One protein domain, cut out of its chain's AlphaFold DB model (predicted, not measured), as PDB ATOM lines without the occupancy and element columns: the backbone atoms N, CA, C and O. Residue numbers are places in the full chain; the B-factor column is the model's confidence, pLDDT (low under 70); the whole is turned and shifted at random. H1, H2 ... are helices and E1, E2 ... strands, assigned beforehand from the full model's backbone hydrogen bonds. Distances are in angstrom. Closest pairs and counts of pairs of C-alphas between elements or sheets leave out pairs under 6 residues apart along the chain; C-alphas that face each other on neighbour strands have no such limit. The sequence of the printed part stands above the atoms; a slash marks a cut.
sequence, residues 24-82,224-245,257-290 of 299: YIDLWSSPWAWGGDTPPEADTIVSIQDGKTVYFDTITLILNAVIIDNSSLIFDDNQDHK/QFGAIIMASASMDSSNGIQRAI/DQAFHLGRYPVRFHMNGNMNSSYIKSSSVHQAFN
ATOM      1  N   TYR A  24      25.680 -10.356  -9.366       62.91
ATOM      2  CA  TYR A  24      27.129 -10.317  -9.160       62.91
ATOM      3  C   TYR A  24      27.491 -11.222  -7.980       62.91
ATOM      4  O   TYR A  24      26.985 -11.026  -6.873       62.91
ATOM      5  N   ILE A  25      28.337 -12.212  -8.248       71.94
ATOM      6  CA  ILE A  25      28.768 -13.239  -7.303       71.94
ATOM      7  C   ILE A  25      30.297 -13.265  -7.303       71.94
ATOM      8  O   ILE A  25      30.912 -13.372  -8.364       71.94
ATOM      9  N   ASP A  26      30.892 -13.190  -6.119       80.94
ATOM     10  CA  ASP A  26      32.315 -13.409  -5.901       80.94
ATOM     11  C   ASP A  26      32.570 -14.901  -5.652       80.94
ATOM     12  O   ASP A  26      31.873 -15.533  -4.861       80.94
ATOM     13  N   LEU A  27      33.565 -15.482  -6.318       82.50
ATOM     14  CA  LEU A  27      33.968 -16.870  -6.077       82.50
ATOM     15  C   LEU A  27      34.866 -16.951  -4.839       82.50
ATOM     16  O   LEU A  27      35.747 -16.109  -4.678       82.50
ATOM     17  N   TRP A  28      34.690 -17.966  -3.993       84.19
ATOM     18  CA  TRP A  28      35.513 -18.161  -2.796       84.19
ATOM     19  C   TRP A  28      37.001 -18.271  -3.141       84.19
ATOM     20  O   TRP A  28      37.841 -17.713  -2.437       84.19
ATOM     21  N   SER A  29      37.344 -18.950  -4.238       83.69
ATOM     22  CA  SER A  29      38.733 -19.087  -4.692       83.69
ATOM     23  C   SER A  29      39.350 -17.772  -5.200       83.69
ATOM     24  O   SER A  29      40.573 -17.656  -5.302       83.69
ATOM     25  N   SER A  30      38.524 -16.763  -5.501       84.69
ATOM     26  CA  SER A  30      38.959 -15.487  -6.068       84.69
ATOM     27  C   SER A  30      39.532 -14.557  -4.994       84.69
ATOM     28  O   SER A  30      38.814 -14.203  -4.055       84.69
ATOM     29  N   PRO A  31      40.760 -14.027  -5.166       82.69
ATOM     30  CA  PRO A  31      41.310 -13.000  -4.278       82.69
ATOM     31  C   PRO A  31      40.424 -11.754  -4.156       82.69
ATOM     32  O   PRO A  31      40.434 -11.051  -3.149       82.69
ATOM     33  N   TRP A  32      39.600 -11.479  -5.170       82.25
ATOM     34  CA  TRP A  32      38.687 -10.337  -5.173       82.25
ATOM     35  C   TRP A  32      37.562 -10.455  -4.142       82.25
ATOM     36  O   TRP A  32      37.140  -9.430  -3.601       82.25
ATOM     37  N   ALA A  33      37.147 -11.678  -3.784       82.25
ATOM     38  CA  ALA A  33      36.220 -11.898  -2.672       82.25
ATOM     39  C   ALA A  33      36.806 -11.364  -1.348       82.25
ATOM     40  O   ALA A  33      36.083 -10.830  -0.496       82.25
ATOM     41  N   TRP A  34      38.136 -11.406  -1.235       84.88
ATOM     42  CA  TRP A  34      38.929 -11.106  -0.043       84.88
ATOM     43  C   TRP A  34      39.686  -9.777  -0.140       84.88
ATOM     44  O   TRP A  34      40.672  -9.568   0.550       84.88
ATOM     45  N   GLY A  35      39.234  -8.847  -0.991       80.25
ATOM     46  CA  GLY A  35      39.848  -7.515  -1.079       80.25
ATOM     47  C   GLY A  35      41.230  -7.493  -1.742       80.25
ATOM     48  O   GLY A  35      41.947  -6.506  -1.607       80.25
ATOM     49  N   GLY A  36      41.578  -8.545  -2.489       80.50
ATOM     50  CA  GLY A  36      42.869  -8.721  -3.156       80.50
ATOM     51  C   GLY A  36      43.807  -9.700  -2.446       80.50
ATOM     52  O   GLY A  36      44.827 -10.062  -3.030       80.50
ATOM     53  N   ASP A  37      43.454 -10.149  -1.239       81.81
ATOM     54  CA  ASP A  37      44.220 -11.132  -0.470       81.81
ATOM     55  C   ASP A  37      43.912 -12.573  -0.896       81.81
ATOM     56  O   ASP A  37      42.949 -12.854  -1.612       81.81
ATOM     57  N   THR A  38      44.744 -13.523  -0.466       83.75
ATOM     58  CA  THR A  38      44.472 -14.948  -0.678       83.75
ATOM     59  C   THR A  38      43.233 -15.399   0.104       83.75
ATOM     60  O   THR A  38      42.935 -14.827   1.154       83.75
ATOM     61  N   PRO A  39      42.529 -16.451  -0.361       85.44
ATOM     62  CA  PRO A  39      41.429 -17.038   0.394       85.44
ATOM     63  C   PRO A  39      41.816 -17.416   1.834       85.44
ATOM     64  O   PRO A  39      42.991 -17.702   2.084       85.44
ATOM     65  N   PRO A  40      40.846 -17.439   2.770       85.44
ATOM     66  CA  PRO A  40      41.110 -17.656   4.186       85.44
ATOM     67  C   PRO A  40      41.936 -18.907   4.491       85.44
ATOM     68  O   PRO A  40      41.696 -19.984   3.935       85.44
ATOM     69  N   GLU A  41      42.890 -18.747   5.408       81.94
ATOM     70  CA  GLU A  41      43.763 -19.818   5.886       81.94
ATOM     71  C   GLU A  41      43.043 -20.760   6.868       81.94
ATOM     72  O   GLU A  41      41.963 -20.448   7.385       81.94
ATOM     73  N   ALA A  42      43.656 -21.917   7.136       75.06
ATOM     74  CA  ALA A  42      43.159 -22.888   8.110       75.06
ATOM     75  C   ALA A  42      42.971 -22.261   9.503       75.06
ATOM     76  O   ALA A  42      43.686 -21.334   9.880       75.06
ATOM     77  N   ASP A  43      42.010 -22.777  10.266       70.12
ATOM     78  CA  ASP A  43      41.705 -22.393  11.649       70.12
ATOM     79  C   ASP A  43      41.326 -20.909  11.825       70.12
ATOM     80  O   ASP A  43      41.342 -20.355  12.929       70.12
ATOM     81  N   THR A  44      40.925 -20.230  10.750       78.56
ATOM     82  CA  THR A  44      40.453 -18.842  10.814       78.56
ATOM     83  C   THR A  44      38.932 -18.757  10.957       78.56
ATOM     84  O   THR A  44      38.186 -19.671  10.593       78.56
ATOM     85  N   ILE A  45      38.452 -17.646  11.523       77.75
ATOM     86  CA  ILE A  45      37.039 -17.259  11.459       77.75
ATOM     87  C   ILE A  45      36.874 -16.368  10.233       77.75
ATOM     88  O   ILE A  45      37.469 -15.293  10.163       77.75
ATOM     89  N   VAL A  46      36.038 -16.792   9.293       84.62
ATOM     90  CA  VAL A  46      35.739 -16.034   8.081       84.62
ATOM     91  C   VAL A  46      34.473 -15.227   8.291       84.62
ATOM     92  O   VAL A  46      33.458 -15.766   8.725       84.62
ATOM     93  N   SER A  47      34.518 -13.938   7.963       83.88
ATOM     94  CA  SER A  47      33.362 -13.048   8.024       83.88
ATOM     95  C   SER A  47      33.077 -12.461   6.644       83.88
ATOM     96  O   SER A  47      33.913 -11.759   6.079       83.88
ATOM     97  N   ILE A  48      31.899 -12.752   6.097       83.56
ATOM     98  CA  ILE A  48      31.391 -12.184   4.849       83.56
ATOM     99  C   ILE A  48      30.479 -11.020   5.224       83.56
ATOM    100  O   ILE A  48      29.443 -11.219   5.859       83.56
ATOM    101  N   GLN A  49      30.893  -9.811   4.847       80.81
ATOM    102  CA  GLN A  49      30.255  -8.551   5.235       80.81
ATOM    103  C   GLN A  49      29.985  -7.650   4.017       80.81
ATOM    104  O   GLN A  49      30.263  -8.019   2.873       80.81
ATOM    105  N   ASP A  50      29.440  -6.459   4.268       77.31
ATOM    106  CA  ASP A  50      29.256  -5.382   3.283       77.31
ATOM    107  C   ASP A  50      28.354  -5.723   2.084       77.31
ATOM    108  O   ASP A  50      28.512  -5.176   0.989       77.31
ATOM    109  N   GLY A  51      27.376  -6.620   2.260       72.25
ATOM    110  CA  GLY A  51      26.444  -6.976   1.185       72.25
ATOM    111  C   GLY A  51      27.071  -7.820   0.080       72.25
ATOM    112  O   GLY A  51      26.488  -7.927  -1.006       72.25
ATOM    113  N   LYS A  52      28.250  -8.403   0.331       79.19
ATOM    114  CA  LYS A  52      28.921  -9.310  -0.603       79.19
ATOM    115  C   LYS A  52      28.075 -10.555  -0.837       79.19
ATOM    116  O   LYS A  52      27.352 -11.008   0.046       79.19
ATOM    117  N   THR A  53      28.154 -11.106  -2.042       80.56
ATOM    118  CA  THR A  53      27.589 -12.420  -2.361       80.56
ATOM    119  C   THR A  53      28.739 -13.335  -2.723       80.56
ATOM    120  O   THR A  53      29.355 -13.114  -3.758       80.56
ATOM    121  N   VAL A  54      29.025 -14.331  -1.888       82.50
ATOM    122  CA  VAL A  54      30.108 -15.292  -2.136       82.50
ATOM    123  C   VAL A  54      29.523 -16.639  -2.552       82.50
ATOM    124  O   VAL A  54      28.531 -17.096  -1.979       82.50
ATOM    125  N   TYR A  55      30.140 -17.266  -3.547       81.31
ATOM    126  CA  TYR A  55      29.850 -18.616  -4.010       81.31
ATOM    127  C   TYR A  55      31.070 -19.503  -3.822       81.31
ATOM    128  O   TYR A  55      32.171 -19.140  -4.226       81.31
ATOM    129  N   PHE A  56      30.890 -20.666  -3.211       77.38
ATOM    130  CA  PHE A  56      31.988 -21.614  -3.040       77.38
ATOM    131  C   PHE A  56      32.166 -22.475  -4.281       77.38
ATOM    132  O   PHE A  56      31.277 -23.219  -4.686       77.38
ATOM    133  N   ASP A  57      33.367 -22.392  -4.830       75.31
ATOM    134  CA  ASP A  57      33.803 -23.061  -6.049       75.31
ATOM    135  C   ASP A  57      35.025 -23.969  -5.825       75.31
ATOM    136  O   ASP A  57      35.525 -24.581  -6.764       75.31
ATOM    137  N   THR A  58      35.530 -24.052  -4.592       72.00
ATOM    138  CA  THR A  58      36.743 -24.802  -4.256       72.00
ATOM    139  C   THR A  58      36.642 -25.459  -2.884       72.00
ATOM    140  O   THR A  58      35.915 -24.995  -2.004       72.00
ATOM    141  N   ILE A  59      37.430 -26.519  -2.685       73.56
ATOM    142  CA  ILE A  59      37.722 -27.063  -1.357       73.56
ATOM    143  C   ILE A  59      38.461 -25.983  -0.561       73.56
ATOM    144  O   ILE A  59      39.424 -25.392  -1.060       73.56
ATOM    145  N   THR A  60      38.008 -25.724   0.662       75.31
ATOM    146  CA  THR A  60      38.672 -24.804   1.589       75.31
ATOM    147  C   THR A  60      39.578 -25.562   2.544       75.31
ATOM    148  O   THR A  60      39.419 -26.763   2.763       75.31
ATOM    149  N   LEU A  61      40.512 -24.846   3.163       75.38
ATOM    150  CA  LEU A  61      41.131 -25.331   4.391       75.38
ATOM    151  C   LEU A  61      40.065 -25.442   5.497       75.38
ATOM    152  O   LEU A  61      38.982 -24.861   5.376       75.38
ATOM    153  N   ILE A  62      40.346 -26.205   6.555       69.81
ATOM    154  CA  ILE A  62      39.427 -26.346   7.692       69.81
ATOM    155  C   ILE A  62      39.336 -24.990   8.400       69.81
ATOM    156  O   ILE A  62      40.356 -24.448   8.809       69.81
ATOM    157  N   LEU A  63      38.133 -24.430   8.508       74.19
ATOM    158  CA  LEU A  63      37.877 -23.121   9.119       74.19
ATOM    159  C   LEU A  63      37.230 -23.297  10.494       74.19
ATOM    160  O   LEU A  63      36.476 -24.243  10.713       74.19
ATOM    161  N   ASN A  64      37.435 -22.332  11.390       69.62
ATOM    162  CA  ASN A  64      36.807 -22.338  12.713       69.62
ATOM    163  C   ASN A  64      35.334 -21.897  12.669       69.62
ATOM    164  O   ASN A  64      34.494 -22.416  13.406       69.62
ATOM    165  N   ALA A  65      34.996 -20.925  11.819       72.06
ATOM    166  CA  ALA A  65      33.619 -20.472  11.627       72.06
ATOM    167  C   ALA A  65      33.452 -19.705  10.313       72.06
ATOM    168  O   ALA A  65      34.380 -19.031   9.865       72.06
ATOM    169  N   VAL A  66      32.236 -19.731   9.759       82.44
ATOM    170  CA  VAL A  66      31.810 -18.827   8.682       82.44
ATOM    171  C   VAL A  66      30.652 -17.968   9.191       82.44
ATOM    172  O   VAL A  66      29.571 -18.462   9.522       82.44
ATOM    173  N   ILE A  67      30.893 -16.663   9.273       80.94
ATOM    174  CA  ILE A  67      29.939 -15.642   9.701       80.94
ATOM    175  C   ILE A  67      29.490 -14.874   8.465       80.94
ATOM    176  O   ILE A  67      30.307 -14.376   7.700       80.94
ATOM    177  N   ILE A  68      28.183 -14.768   8.274       81.81
ATOM    178  CA  ILE A  68      27.572 -14.020   7.180       81.81
ATOM    179  C   ILE A  68      26.792 -12.881   7.826       81.81
ATOM    180  O   ILE A  68      25.734 -13.114   8.410       81.81
ATOM    181  N   ASP A  69      27.329 -11.665   7.745       78.06
ATOM    182  CA  ASP A  69      26.706 -10.454   8.281       78.06
ATOM    183  C   ASP A  69      26.233  -9.562   7.134       78.06
ATOM    184  O   ASP A  69      27.029  -9.105   6.311       78.06
ATOM    185  N   ASN A  70      24.919  -9.346   7.047       70.62
ATOM    186  CA  ASN A  70      24.291  -8.525   6.005       70.62
ATOM    187  C   ASN A  70      24.730  -8.884   4.573       70.62
ATOM    188  O   ASN A  70      24.783  -8.016   3.704       70.62
ATOM    189  N   SER A  71      25.056 -10.154   4.335       76.56
ATOM    190  CA  SER A  71      25.686 -10.645   3.107       76.56
ATOM    191  C   SER A  71      25.040 -11.943   2.632       76.56
ATOM    192  O   SER A  71      24.217 -12.536   3.322       76.56
ATOM    193  N   SER A  72      25.378 -12.393   1.431       76.00
ATOM    194  CA  SER A  72      24.846 -13.627   0.858       76.00
ATOM    195  C   SER A  72      25.940 -14.674   0.727       76.00
ATOM    196  O   SER A  72      27.031 -14.386   0.236       76.00
ATOM    197  N   LEU A  73      25.621 -15.900   1.124       78.56
ATOM    198  CA  LEU A  73      26.443 -17.064   0.838       78.56
ATOM    199  C   LEU A  73      25.600 -18.079   0.070       78.56
ATOM    200  O   LEU A  73      24.550 -18.521   0.550       78.56
ATOM    201  N   ILE A  74      26.042 -18.397  -1.145       74.38
ATOM    202  CA  ILE A  74      25.319 -19.261  -2.077       74.38
ATOM    203  C   ILE A  74      26.149 -20.504  -2.357       74.38
ATOM    204  O   ILE A  74      27.324 -20.413  -2.701       74.38
ATOM    205  N   PHE A  75      25.495 -21.656  -2.277       68.38
ATOM    206  CA  PHE A  75      26.023 -22.917  -2.771       68.38
ATOM    207  C   PHE A  75      24.960 -23.630  -3.591       68.38
ATOM    208  O   PHE A  75      23.834 -23.841  -3.117       68.38
ATOM    209  N   ASP A  76      25.316 -24.015  -4.814       63.84
ATOM    210  CA  ASP A  76      24.408 -24.734  -5.696       63.84
ATOM    211  C   ASP A  76      25.142 -25.805  -6.516       63.84
ATOM    212  O   ASP A  76      25.825 -25.503  -7.485       63.84
ATOM    213  N   ASP A  77      24.960 -27.076  -6.151       59.78
ATOM    214  CA  ASP A  77      25.508 -28.259  -6.848       59.78
ATOM    215  C   ASP A  77      24.838 -28.529  -8.217       59.78
ATOM    216  O   ASP A  77      24.934 -29.610  -8.790       59.78
ATOM    217  N   ASN A  78      24.099 -27.564  -8.769       54.16
ATOM    218  CA  ASN A  78      23.352 -27.755 -10.014       54.16
ATOM    219  C   ASN A  78      24.245 -27.865 -11.266       54.16
ATOM    220  O   ASN A  78      23.707 -28.089 -12.351       54.16
ATOM    221  N   GLN A  79      25.567 -27.685 -11.151       50.81
ATOM    222  CA  GLN A  79      26.460 -27.642 -12.314       50.81
ATOM    223  C   GLN A  79      27.207 -28.949 -12.616       50.81
ATOM    224  O   GLN A  79      27.473 -29.178 -13.794       50.81
ATOM    225  N   ASP A  80      27.462 -29.836 -11.642       45.44
ATOM    226  CA  ASP A  80      28.417 -30.939 -11.868       45.44
ATOM    227  C   ASP A  80      27.868 -32.370 -11.746       45.44
ATOM    228  O   ASP A  80      28.423 -33.268 -12.376       45.44
ATOM    229  N   HIS A  81      26.736 -32.629 -11.082       51.34
ATOM    230  CA  HIS A  81      26.106 -33.960 -11.073       51.34
ATOM    231  C   HIS A  81      24.575 -33.869 -11.121       51.34
ATOM    232  O   HIS A  81      23.982 -32.850 -10.779       51.34
ATOM    233  N   LYS A  82      23.893 -34.939 -11.565       59.81
ATOM    234  CA  LYS A  82      22.421 -34.998 -11.492       59.81
ATOM    235  C   LYS A  82      22.008 -34.765 -10.031       59.81
ATOM    236  O   LYS A  82      22.385 -35.593  -9.199       59.81
ATOM    237  N   GLN A 224      34.380 -31.258  21.566       70.75
ATOM    238  CA  GLN A 224      32.988 -30.858  21.295       70.75
ATOM    239  C   GLN A 224      32.931 -29.511  20.563       70.75
ATOM    240  O   GLN A 224      32.092 -28.663  20.879       70.75
ATOM    241  N   PHE A 225      33.879 -29.296  19.652       72.50
ATOM    242  CA  PHE A 225      34.071 -28.070  18.891       72.50
ATOM    243  C   PHE A 225      34.175 -28.383  17.399       72.50
ATOM    244  O   PHE A 225      35.246 -28.536  16.827       72.50
ATOM    245  N   GLY A 226      33.022 -28.419  16.750       78.12
ATOM    246  CA  GLY A 226      32.876 -28.413  15.307       78.12
ATOM    247  C   GLY A 226      32.677 -27.010  14.726       78.12
ATOM    248  O   GLY A 226      32.544 -25.998  15.428       78.12
ATOM    249  N   ALA A 227      32.625 -26.953  13.396       81.62
ATOM    250  CA  ALA A 227      32.431 -25.709  12.660       81.62
ATOM    251  C   ALA A 227      30.993 -25.185  12.787       81.62
ATOM    252  O   ALA A 227      30.039 -25.945  12.974       81.62
ATOM    253  N   ILE A 228      30.824 -23.868  12.648       85.75
ATOM    254  CA  ILE A 228      29.516 -23.200  12.694       85.75
ATOM    255  C   ILE A 228      29.278 -22.343  11.450       85.75
ATOM    256  O   ILE A 228      30.177 -21.635  10.989       85.75
ATOM    257  N   ILE A 229      28.032 -22.343  10.974       87.25
ATOM    258  CA  ILE A 229      27.519 -21.369  10.007       87.25
ATOM    259  C   ILE A 229      26.557 -20.436  10.740       87.25
ATOM    260  O   ILE A 229      25.542 -20.873  11.287       87.25
ATOM    261  N   MET A 230      26.850 -19.134  10.739       86.31
ATOM    262  CA  MET A 230      25.967 -18.125  11.326       86.31
ATOM    263  C   MET A 230      25.549 -17.092  10.285       86.31
ATOM    264  O   MET A 230      26.382 -16.342   9.788       86.31
ATOM    265  N   ALA A 231      24.249 -17.022  10.009       85.38
ATOM    266  CA  ALA A 231      23.633 -15.976   9.203       85.38
ATOM    267  C   ALA A 231      22.981 -14.942  10.129       85.38
ATOM    268  O   ALA A 231      22.084 -15.278  10.910       85.38
ATOM    269  N   SER A 232      23.445 -13.695  10.074       80.25
ATOM    270  CA  SER A 232      22.969 -12.607  10.926       80.25
ATOM    271  C   SER A 232      22.829 -11.306  10.145       80.25
ATOM    272  O   SER A 232      23.606 -11.025   9.239       80.25
ATOM    273  N   ALA A 233      21.840 -10.493  10.499       69.81
ATOM    274  CA  ALA A 233      21.701  -9.141   9.979       69.81
ATOM    275  C   ALA A 233      21.815  -8.151  11.146       69.81
ATOM    276  O   ALA A 233      21.106  -8.283  12.144       69.81
ATOM    277  N   SER A 234      22.721  -7.172  11.041       62.44
ATOM    278  CA  SER A 234      22.843  -6.087  12.030       62.44
ATOM    279  C   SER A 234      21.512  -5.344  12.250       62.44
ATOM    280  O   SER A 234      20.737  -5.141  11.317       62.44
ATOM    281  N   MET A 235      21.273  -4.889  13.488       55.22
ATOM    282  CA  MET A 235      20.062  -4.181  13.941       55.22
ATOM    283  C   MET A 235      19.838  -2.783  13.316       55.22
ATOM    284  O   MET A 235      18.932  -2.074  13.767       55.22
ATOM    285  N   ASP A 236      20.605  -2.359  12.303       54.47
ATOM    286  CA  ASP A 236      20.345  -1.102  11.579       54.47
ATOM    287  C   ASP A 236      19.134  -1.270  10.644       54.47
ATOM    288  O   ASP A 236      19.200  -1.427   9.425       54.47
ATOM    289  N   SER A 237      17.979  -1.315  11.297       48.62
ATOM    290  CA  SER A 237      16.641  -1.563  10.774       48.62
ATOM    291  C   SER A 237      16.008  -0.323  10.148       48.62
ATOM    292  O   SER A 237      14.799  -0.305   9.914       48.62
ATOM    293  N   SER A 238      16.805   0.695   9.811       51.03
ATOM    294  CA  SER A 238      16.314   1.957   9.250       51.03
ATOM    295  C   SER A 238      15.507   1.789   7.952       51.03
ATOM    296  O   SER A 238      14.727   2.674   7.622       51.03
ATOM    297  N   ASN A 239      15.602   0.637   7.266       53.66
ATOM    298  CA  ASN A 239      14.867   0.356   6.023       53.66
ATOM    299  C   ASN A 239      14.086  -0.975   5.979       53.66
ATOM    300  O   ASN A 239      13.602  -1.343   4.913       53.66
ATOM    301  N   GLY A 240      13.960  -1.724   7.084       51.22
ATOM    302  CA  GLY A 240      13.108  -2.931   7.141       51.22
ATOM    303  C   GLY A 240      13.495  -4.111   6.228       51.22
ATOM    304  O   GLY A 240      12.734  -5.067   6.115       51.22
ATOM    305  N   ILE A 241      14.662  -4.074   5.580       55.03
ATOM    306  CA  ILE A 241      15.190  -5.180   4.769       55.03
ATOM    307  C   ILE A 241      16.260  -5.868   5.613       55.03
ATOM    308  O   ILE A 241      17.342  -5.305   5.767       55.03
ATOM    309  N   GLN A 242      15.980  -7.049   6.165       56.25
ATOM    310  CA  GLN A 242      17.030  -7.893   6.742       56.25
ATOM    311  C   GLN A 242      17.692  -8.733   5.638       56.25
ATOM    312  O   GLN A 242      17.039  -9.089   4.659       56.25
ATOM    313  N   ARG A 243      19.018  -8.922   5.720       62.91
ATOM    314  CA  ARG A 243      19.859  -9.100   4.517       62.91
ATOM    315  C   ARG A 243      20.787 -10.309   4.487       62.91
ATOM    316  O   ARG A 243      21.424 -10.486   3.450       62.91
ATOM    317  N   ALA A 244      20.899 -11.134   5.534       72.12
ATOM    318  CA  ALA A 244      21.732 -12.327   5.393       72.12
ATOM    319  C   ALA A 244      20.959 -13.423   4.651       72.12
ATOM    320  O   ALA A 244      19.981 -13.977   5.160       72.12
ATOM    321  N   ILE A 245      21.382 -13.725   3.427       80.06
ATOM    322  CA  ILE A 245      20.769 -14.772   2.609       80.06
ATOM    323  C   ILE A 245      21.669 -16.000   2.669       80.06
ATOM    324  O   ILE A 245      22.825 -15.952   2.247       80.06
ATOM    325  N   ASP A 257      29.168 -27.566  15.162       81.81
ATOM    326  CA  ASP A 257      28.697 -26.882  16.366       81.81
ATOM    327  C   ASP A 257      29.534 -27.048  17.634       81.81
ATOM    328  O   ASP A 257      30.603 -27.634  17.601       81.81
ATOM    329  N   GLN A 258      29.123 -26.406  18.730       79.38
ATOM    330  CA  GLN A 258      29.889 -26.432  19.976       79.38
ATOM    331  C   GLN A 258      28.987 -26.803  21.150       79.38
ATOM    332  O   GLN A 258      28.099 -26.022  21.524       79.38
ATOM    333  N   ALA A 259      29.209 -27.975  21.753       75.00
ATOM    334  CA  ALA A 259      28.403 -28.429  22.889       75.00
ATOM    335  C   ALA A 259      28.435 -27.404  24.027       75.00
ATOM    336  O   ALA A 259      29.448 -26.757  24.276       75.00
ATOM    337  N   PHE A 260      27.319 -27.257  24.742       72.06
ATOM    338  CA  PHE A 260      27.206 -26.383  25.920       72.06
ATOM    339  C   PHE A 260      27.431 -24.877  25.670       72.06
ATOM    340  O   PHE A 260      27.362 -24.083  26.611       72.06
ATOM    341  N   HIS A 261      27.601 -24.446  24.417       71.75
ATOM    342  CA  HIS A 261      27.716 -23.040  24.044       71.75
ATOM    343  C   HIS A 261      26.430 -22.537  23.380       71.75
ATOM    344  O   HIS A 261      26.160 -22.776  22.200       71.75
ATOM    345  N   LEU A 262      25.625 -21.778  24.134       76.19
ATOM    346  CA  LEU A 262      24.389 -21.189  23.614       76.19
ATOM    347  C   LEU A 262      24.675 -20.348  22.362       76.19
ATOM    348  O   LEU A 262      25.486 -19.421  22.376       76.19
ATOM    349  N   GLY A 263      23.955 -20.643  21.280       72.19
ATOM    350  CA  GLY A 263      24.085 -19.897  20.035       72.19
ATOM    351  C   GLY A 263      25.209 -20.361  19.105       72.19
ATOM    352  O   GLY A 263      25.516 -19.653  18.140       72.19
ATOM    353  N   ARG A 264      25.792 -21.533  19.368       82.25
ATOM    354  CA  ARG A 264      26.724 -22.245  18.491       82.25
ATOM    355  C   ARG A 264      26.037 -23.522  18.003       82.25
ATOM    356  O   ARG A 264      26.172 -24.568  18.613       82.25
ATOM    357  N   TYR A 265      25.224 -23.379  16.959       87.19
ATOM    358  CA  TYR A 265      24.510 -24.472  16.286       87.19
ATOM    359  C   TYR A 265      25.148 -24.719  14.912       87.19
ATOM    360  O   TYR A 265      25.787 -23.785  14.412       87.19
ATOM    361  N   PRO A 266      24.944 -25.888  14.274       88.88
ATOM    362  CA  PRO A 266      25.544 -26.169  12.970       88.88
ATOM    363  C   PRO A 266      25.184 -25.108  11.937       88.88
ATOM    364  O   PRO A 266      26.061 -24.537  11.289       88.88
ATOM    365  N   VAL A 267      23.892 -24.769  11.867       90.44
ATOM    366  CA  VAL A 267      23.399 -23.622  11.106       90.44
ATOM    367  C   VAL A 267      22.496 -22.764  11.981       90.44
ATOM    368  O   VAL A 267      21.456 -23.215  12.470       90.44
ATOM    369  N   ARG A 268      22.884 -21.500  12.176       88.50
ATOM    370  CA  ARG A 268      22.150 -20.544  13.007       88.50
ATOM    371  C   ARG A 268      21.742 -19.306  12.224       88.50
ATOM    372  O   ARG A 268      22.589 -18.520  11.808       88.50
ATOM    373  N   PHE A 269      20.438 -19.070  12.158       87.62
ATOM    374  CA  PHE A 269      19.866 -17.787  11.768       87.62
ATOM    375  C   PHE A 269      19.661 -16.930  13.018       87.62
ATOM    376  O   PHE A 269      18.841 -17.256  13.882       87.62
ATOM    377  N   HIS A 270      20.443 -15.859  13.149       84.62
ATOM    378  CA  HIS A 270      20.476 -15.017  14.338       84.62
ATOM    379  C   HIS A 270      20.063 -13.583  14.021       84.62
ATOM    380  O   HIS A 270      20.834 -12.828  13.428       84.62
ATOM    381  N   MET A 271      18.863 -13.198  14.469       80.69
ATOM    382  CA  MET A 271      18.307 -11.859  14.236       80.69
ATOM    383  C   MET A 271      18.251 -11.505  12.745       80.69
ATOM    384  O   MET A 271      18.447 -10.362  12.349       80.69
ATOM    385  N   ASN A 272      18.022 -12.516  11.908       77.44
ATOM    386  CA  ASN A 272      18.199 -12.415  10.468       77.44
ATOM    387  C   ASN A 272      16.957 -11.902   9.737       77.44
ATOM    388  O   ASN A 272      16.989 -11.707   8.526       77.44
ATOM    389  N   GLY A 273      15.863 -11.677  10.470       76.50
ATOM    390  CA  GLY A 273      14.677 -11.082   9.885       76.50
ATOM    391  C   GLY A 273      13.977 -11.926   8.834       76.50
ATOM    392  O   GLY A 273      13.943 -13.127   9.045       76.50
ATOM    393  N   ASN A 274      13.470 -11.315   7.751       75.56
ATOM    394  CA  ASN A 274      12.795 -11.951   6.619       75.56
ATOM    395  C   ASN A 274      13.729 -12.906   5.869       75.56
ATOM    396  O   ASN A 274      14.654 -12.484   5.173       75.56
ATOM    397  N   MET A 275      13.427 -14.199   5.961       77.62
ATOM    398  CA  MET A 275      14.219 -15.268   5.351       77.62
ATOM    399  C   MET A 275      13.562 -15.923   4.130       77.62
ATOM    400  O   MET A 275      13.988 -17.007   3.739       77.62
ATOM    401  N   ASN A 276      12.578 -15.292   3.478       80.75
ATOM    402  CA  ASN A 276      11.861 -15.874   2.326       80.75
ATOM    403  C   ASN A 276      12.774 -16.298   1.162       80.75
ATOM    404  O   ASN A 276      12.392 -17.115   0.327       80.75
ATOM    405  N   SER A 277      13.973 -15.724   1.078       79.31
ATOM    406  CA  SER A 277      14.979 -16.046   0.068       79.31
ATOM    407  C   SER A 277      16.039 -17.051   0.528       79.31
ATOM    408  O   SER A 277      16.893 -17.400  -0.288       79.31
ATOM    409  N   SER A 278      16.025 -17.482   1.790       84.69
ATOM    410  CA  SER A 278      16.984 -18.422   2.382       84.69
ATOM    411  C   SER A 278      16.388 -19.826   2.460       84.69
ATOM    412  O   SER A 278      15.192 -19.993   2.684       84.69
ATOM    413  N   TYR A 279      17.218 -20.852   2.292       87.44
ATOM    414  CA  TYR A 279      16.791 -22.242   2.426       87.44
ATOM    415  C   TYR A 279      17.967 -23.161   2.762       87.44
ATOM    416  O   TYR A 279      19.122 -22.882   2.436       87.44
ATOM    417  N   ILE A 280      17.636 -24.301   3.361       88.00
ATOM    418  CA  ILE A 280      18.508 -25.470   3.471       88.00
ATOM    419  C   ILE A 280      17.699 -26.627   2.895       88.00
ATOM    420  O   ILE A 280      16.627 -26.937   3.414       88.00
ATOM    421  N   LYS A 281      18.151 -27.216   1.786       87.25
ATOM    422  CA  LYS A 281      17.410 -28.270   1.080       87.25
ATOM    423  C   LYS A 281      18.320 -29.428   0.711       87.25
ATOM    424  O   LYS A 281      19.462 -29.224   0.319       87.25
ATOM    425  N   SER A 282      17.784 -30.643   0.780       86.94
ATOM    426  CA  SER A 282      18.510 -31.845   0.362       86.94
ATOM    427  C   SER A 282      19.893 -31.985   1.019       86.94
ATOM    428  O   SER A 282      20.816 -32.479   0.389       86.94
ATOM    429  N   SER A 283      20.047 -31.531   2.261       87.69
ATOM    430  CA  SER A 283      21.313 -31.563   2.999       87.69
ATOM    431  C   SER A 283      21.232 -32.536   4.170       87.69
ATOM    432  O   SER A 283      20.153 -32.723   4.739       87.69
ATOM    433  N   SER A 284      22.370 -33.100   4.556       91.19
ATOM    434  CA  SER A 284      22.522 -33.890   5.775       91.19
ATOM    435  C   SER A 284      23.250 -33.070   6.843       91.19
ATOM    436  O   SER A 284      24.129 -32.264   6.541       91.19
ATOM    437  N   VAL A 285      22.863 -33.255   8.105       91.94
ATOM    438  CA  VAL A 285      23.594 -32.736   9.267       91.94
ATOM    439  C   VAL A 285      23.817 -33.911  10.203       91.94
ATOM    440  O   VAL A 285      22.842 -34.509  10.659       91.94
ATOM    441  N   HIS A 286      25.069 -34.279  10.462       89.06
ATOM    442  CA  HIS A 286      25.394 -35.415  11.327       89.06
ATOM    443  C   HIS A 286      26.734 -35.218  12.033       89.06
ATOM    444  O   HIS A 286      27.525 -34.368  11.634       89.06
ATOM    445  N   GLN A 287      26.951 -35.960  13.125       85.19
ATOM    446  CA  GLN A 287      27.997 -35.640  14.107       85.19
ATOM    447  C   GLN A 287      27.896 -34.168  14.552       85.19
ATOM    448  O   GLN A 287      28.794 -33.361  14.338       85.19
ATOM    449  N   ALA A 288      26.734 -33.798  15.090       85.88
ATOM    450  CA  ALA A 288      26.451 -32.464  15.616       85.88
ATOM    451  C   ALA A 288      26.285 -32.553  17.137       85.88
ATOM    452  O   ALA A 288      25.633 -33.484  17.615       85.88
ATOM    453  N   PHE A 289      26.830 -31.597  17.889       81.81
ATOM    454  CA  PHE A 289      26.770 -31.596  19.356       81.81
ATOM    455  C   PHE A 289      25.571 -30.810  19.926       81.81
ATOM    456  O   PHE A 289      25.337 -30.784  21.136       81.81
ATOM    457  N   ASN A 290      24.772 -30.173  19.069       78.62
ATOM    458  CA  ASN A 290      23.532 -29.470  19.377       78.62
ATOM    459  C   ASN A 290      22.471 -29.694  18.283       78.62
ATOM    460  O   ASN A 290      22.659 -30.379  17.280       78.62
TER     461      ASN A 290
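What this domain is: This is residues 24 to 82, 224 to 245 and 257 to 290 of the 299 residues of the protein "Hypothetical protein" of Rotaria magnacalcarata (UniProt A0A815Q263). With little regular structure, a parallel sheet of E1, E3, E5 and E6 forms the largest part; after E1 and E3 the chain folds back into a small parallel pair, E2 and E4. H1 lies beyond E2, and E7 and E8 make an L. Of 115 printed residues, 39 are in named elements, mostly strand, ordered H1 then E1 to E8. It is compact, radius of gyration of the C-alphas 14.6 A, spanning 39 by 33 by 33 A.

Where its parts are: H1 is residues 31 to 34, from C-alpha 31 at (41.310, -13.000, -4.278); E1 is residues 45 to 48, E2 53 to 55, E3 65 to 69, E4 72 to 74, E5 228 to 232, E6 267 to 273, 15.3 A from first to last C-alpha, E7 279 to 281, and E8 284 to 288, ending with C-alpha 288 at (26.451, -32.464, 15.616).

How they stand to each other: Across E1 E3 E5 E6, N 46 and O 65 (2.8 A), N 68 and O 230 (2.8 A), and N 268 and O 229 (2.9 A) are within hydrogen-bond range, as are N 54 and O 72 (2.9 A) of E2 and E4. H1, too short for an O i to N i+4 pair, has its one i+3 pair within range; its Ala 33 C-alpha is 7.0 A from that of Val 54, the closest to E2. E7 runs on into E8 at 96 degrees; both pair with no named strand.

The domain as a whole: Cuts leave C-alphas 82 and 224 34.7 A apart, and 245 and 257 20.0 A. No link printed whole is long. Residues 24, 62, 64, 75 to 82 and 233 to 243 have pLDDT under 70.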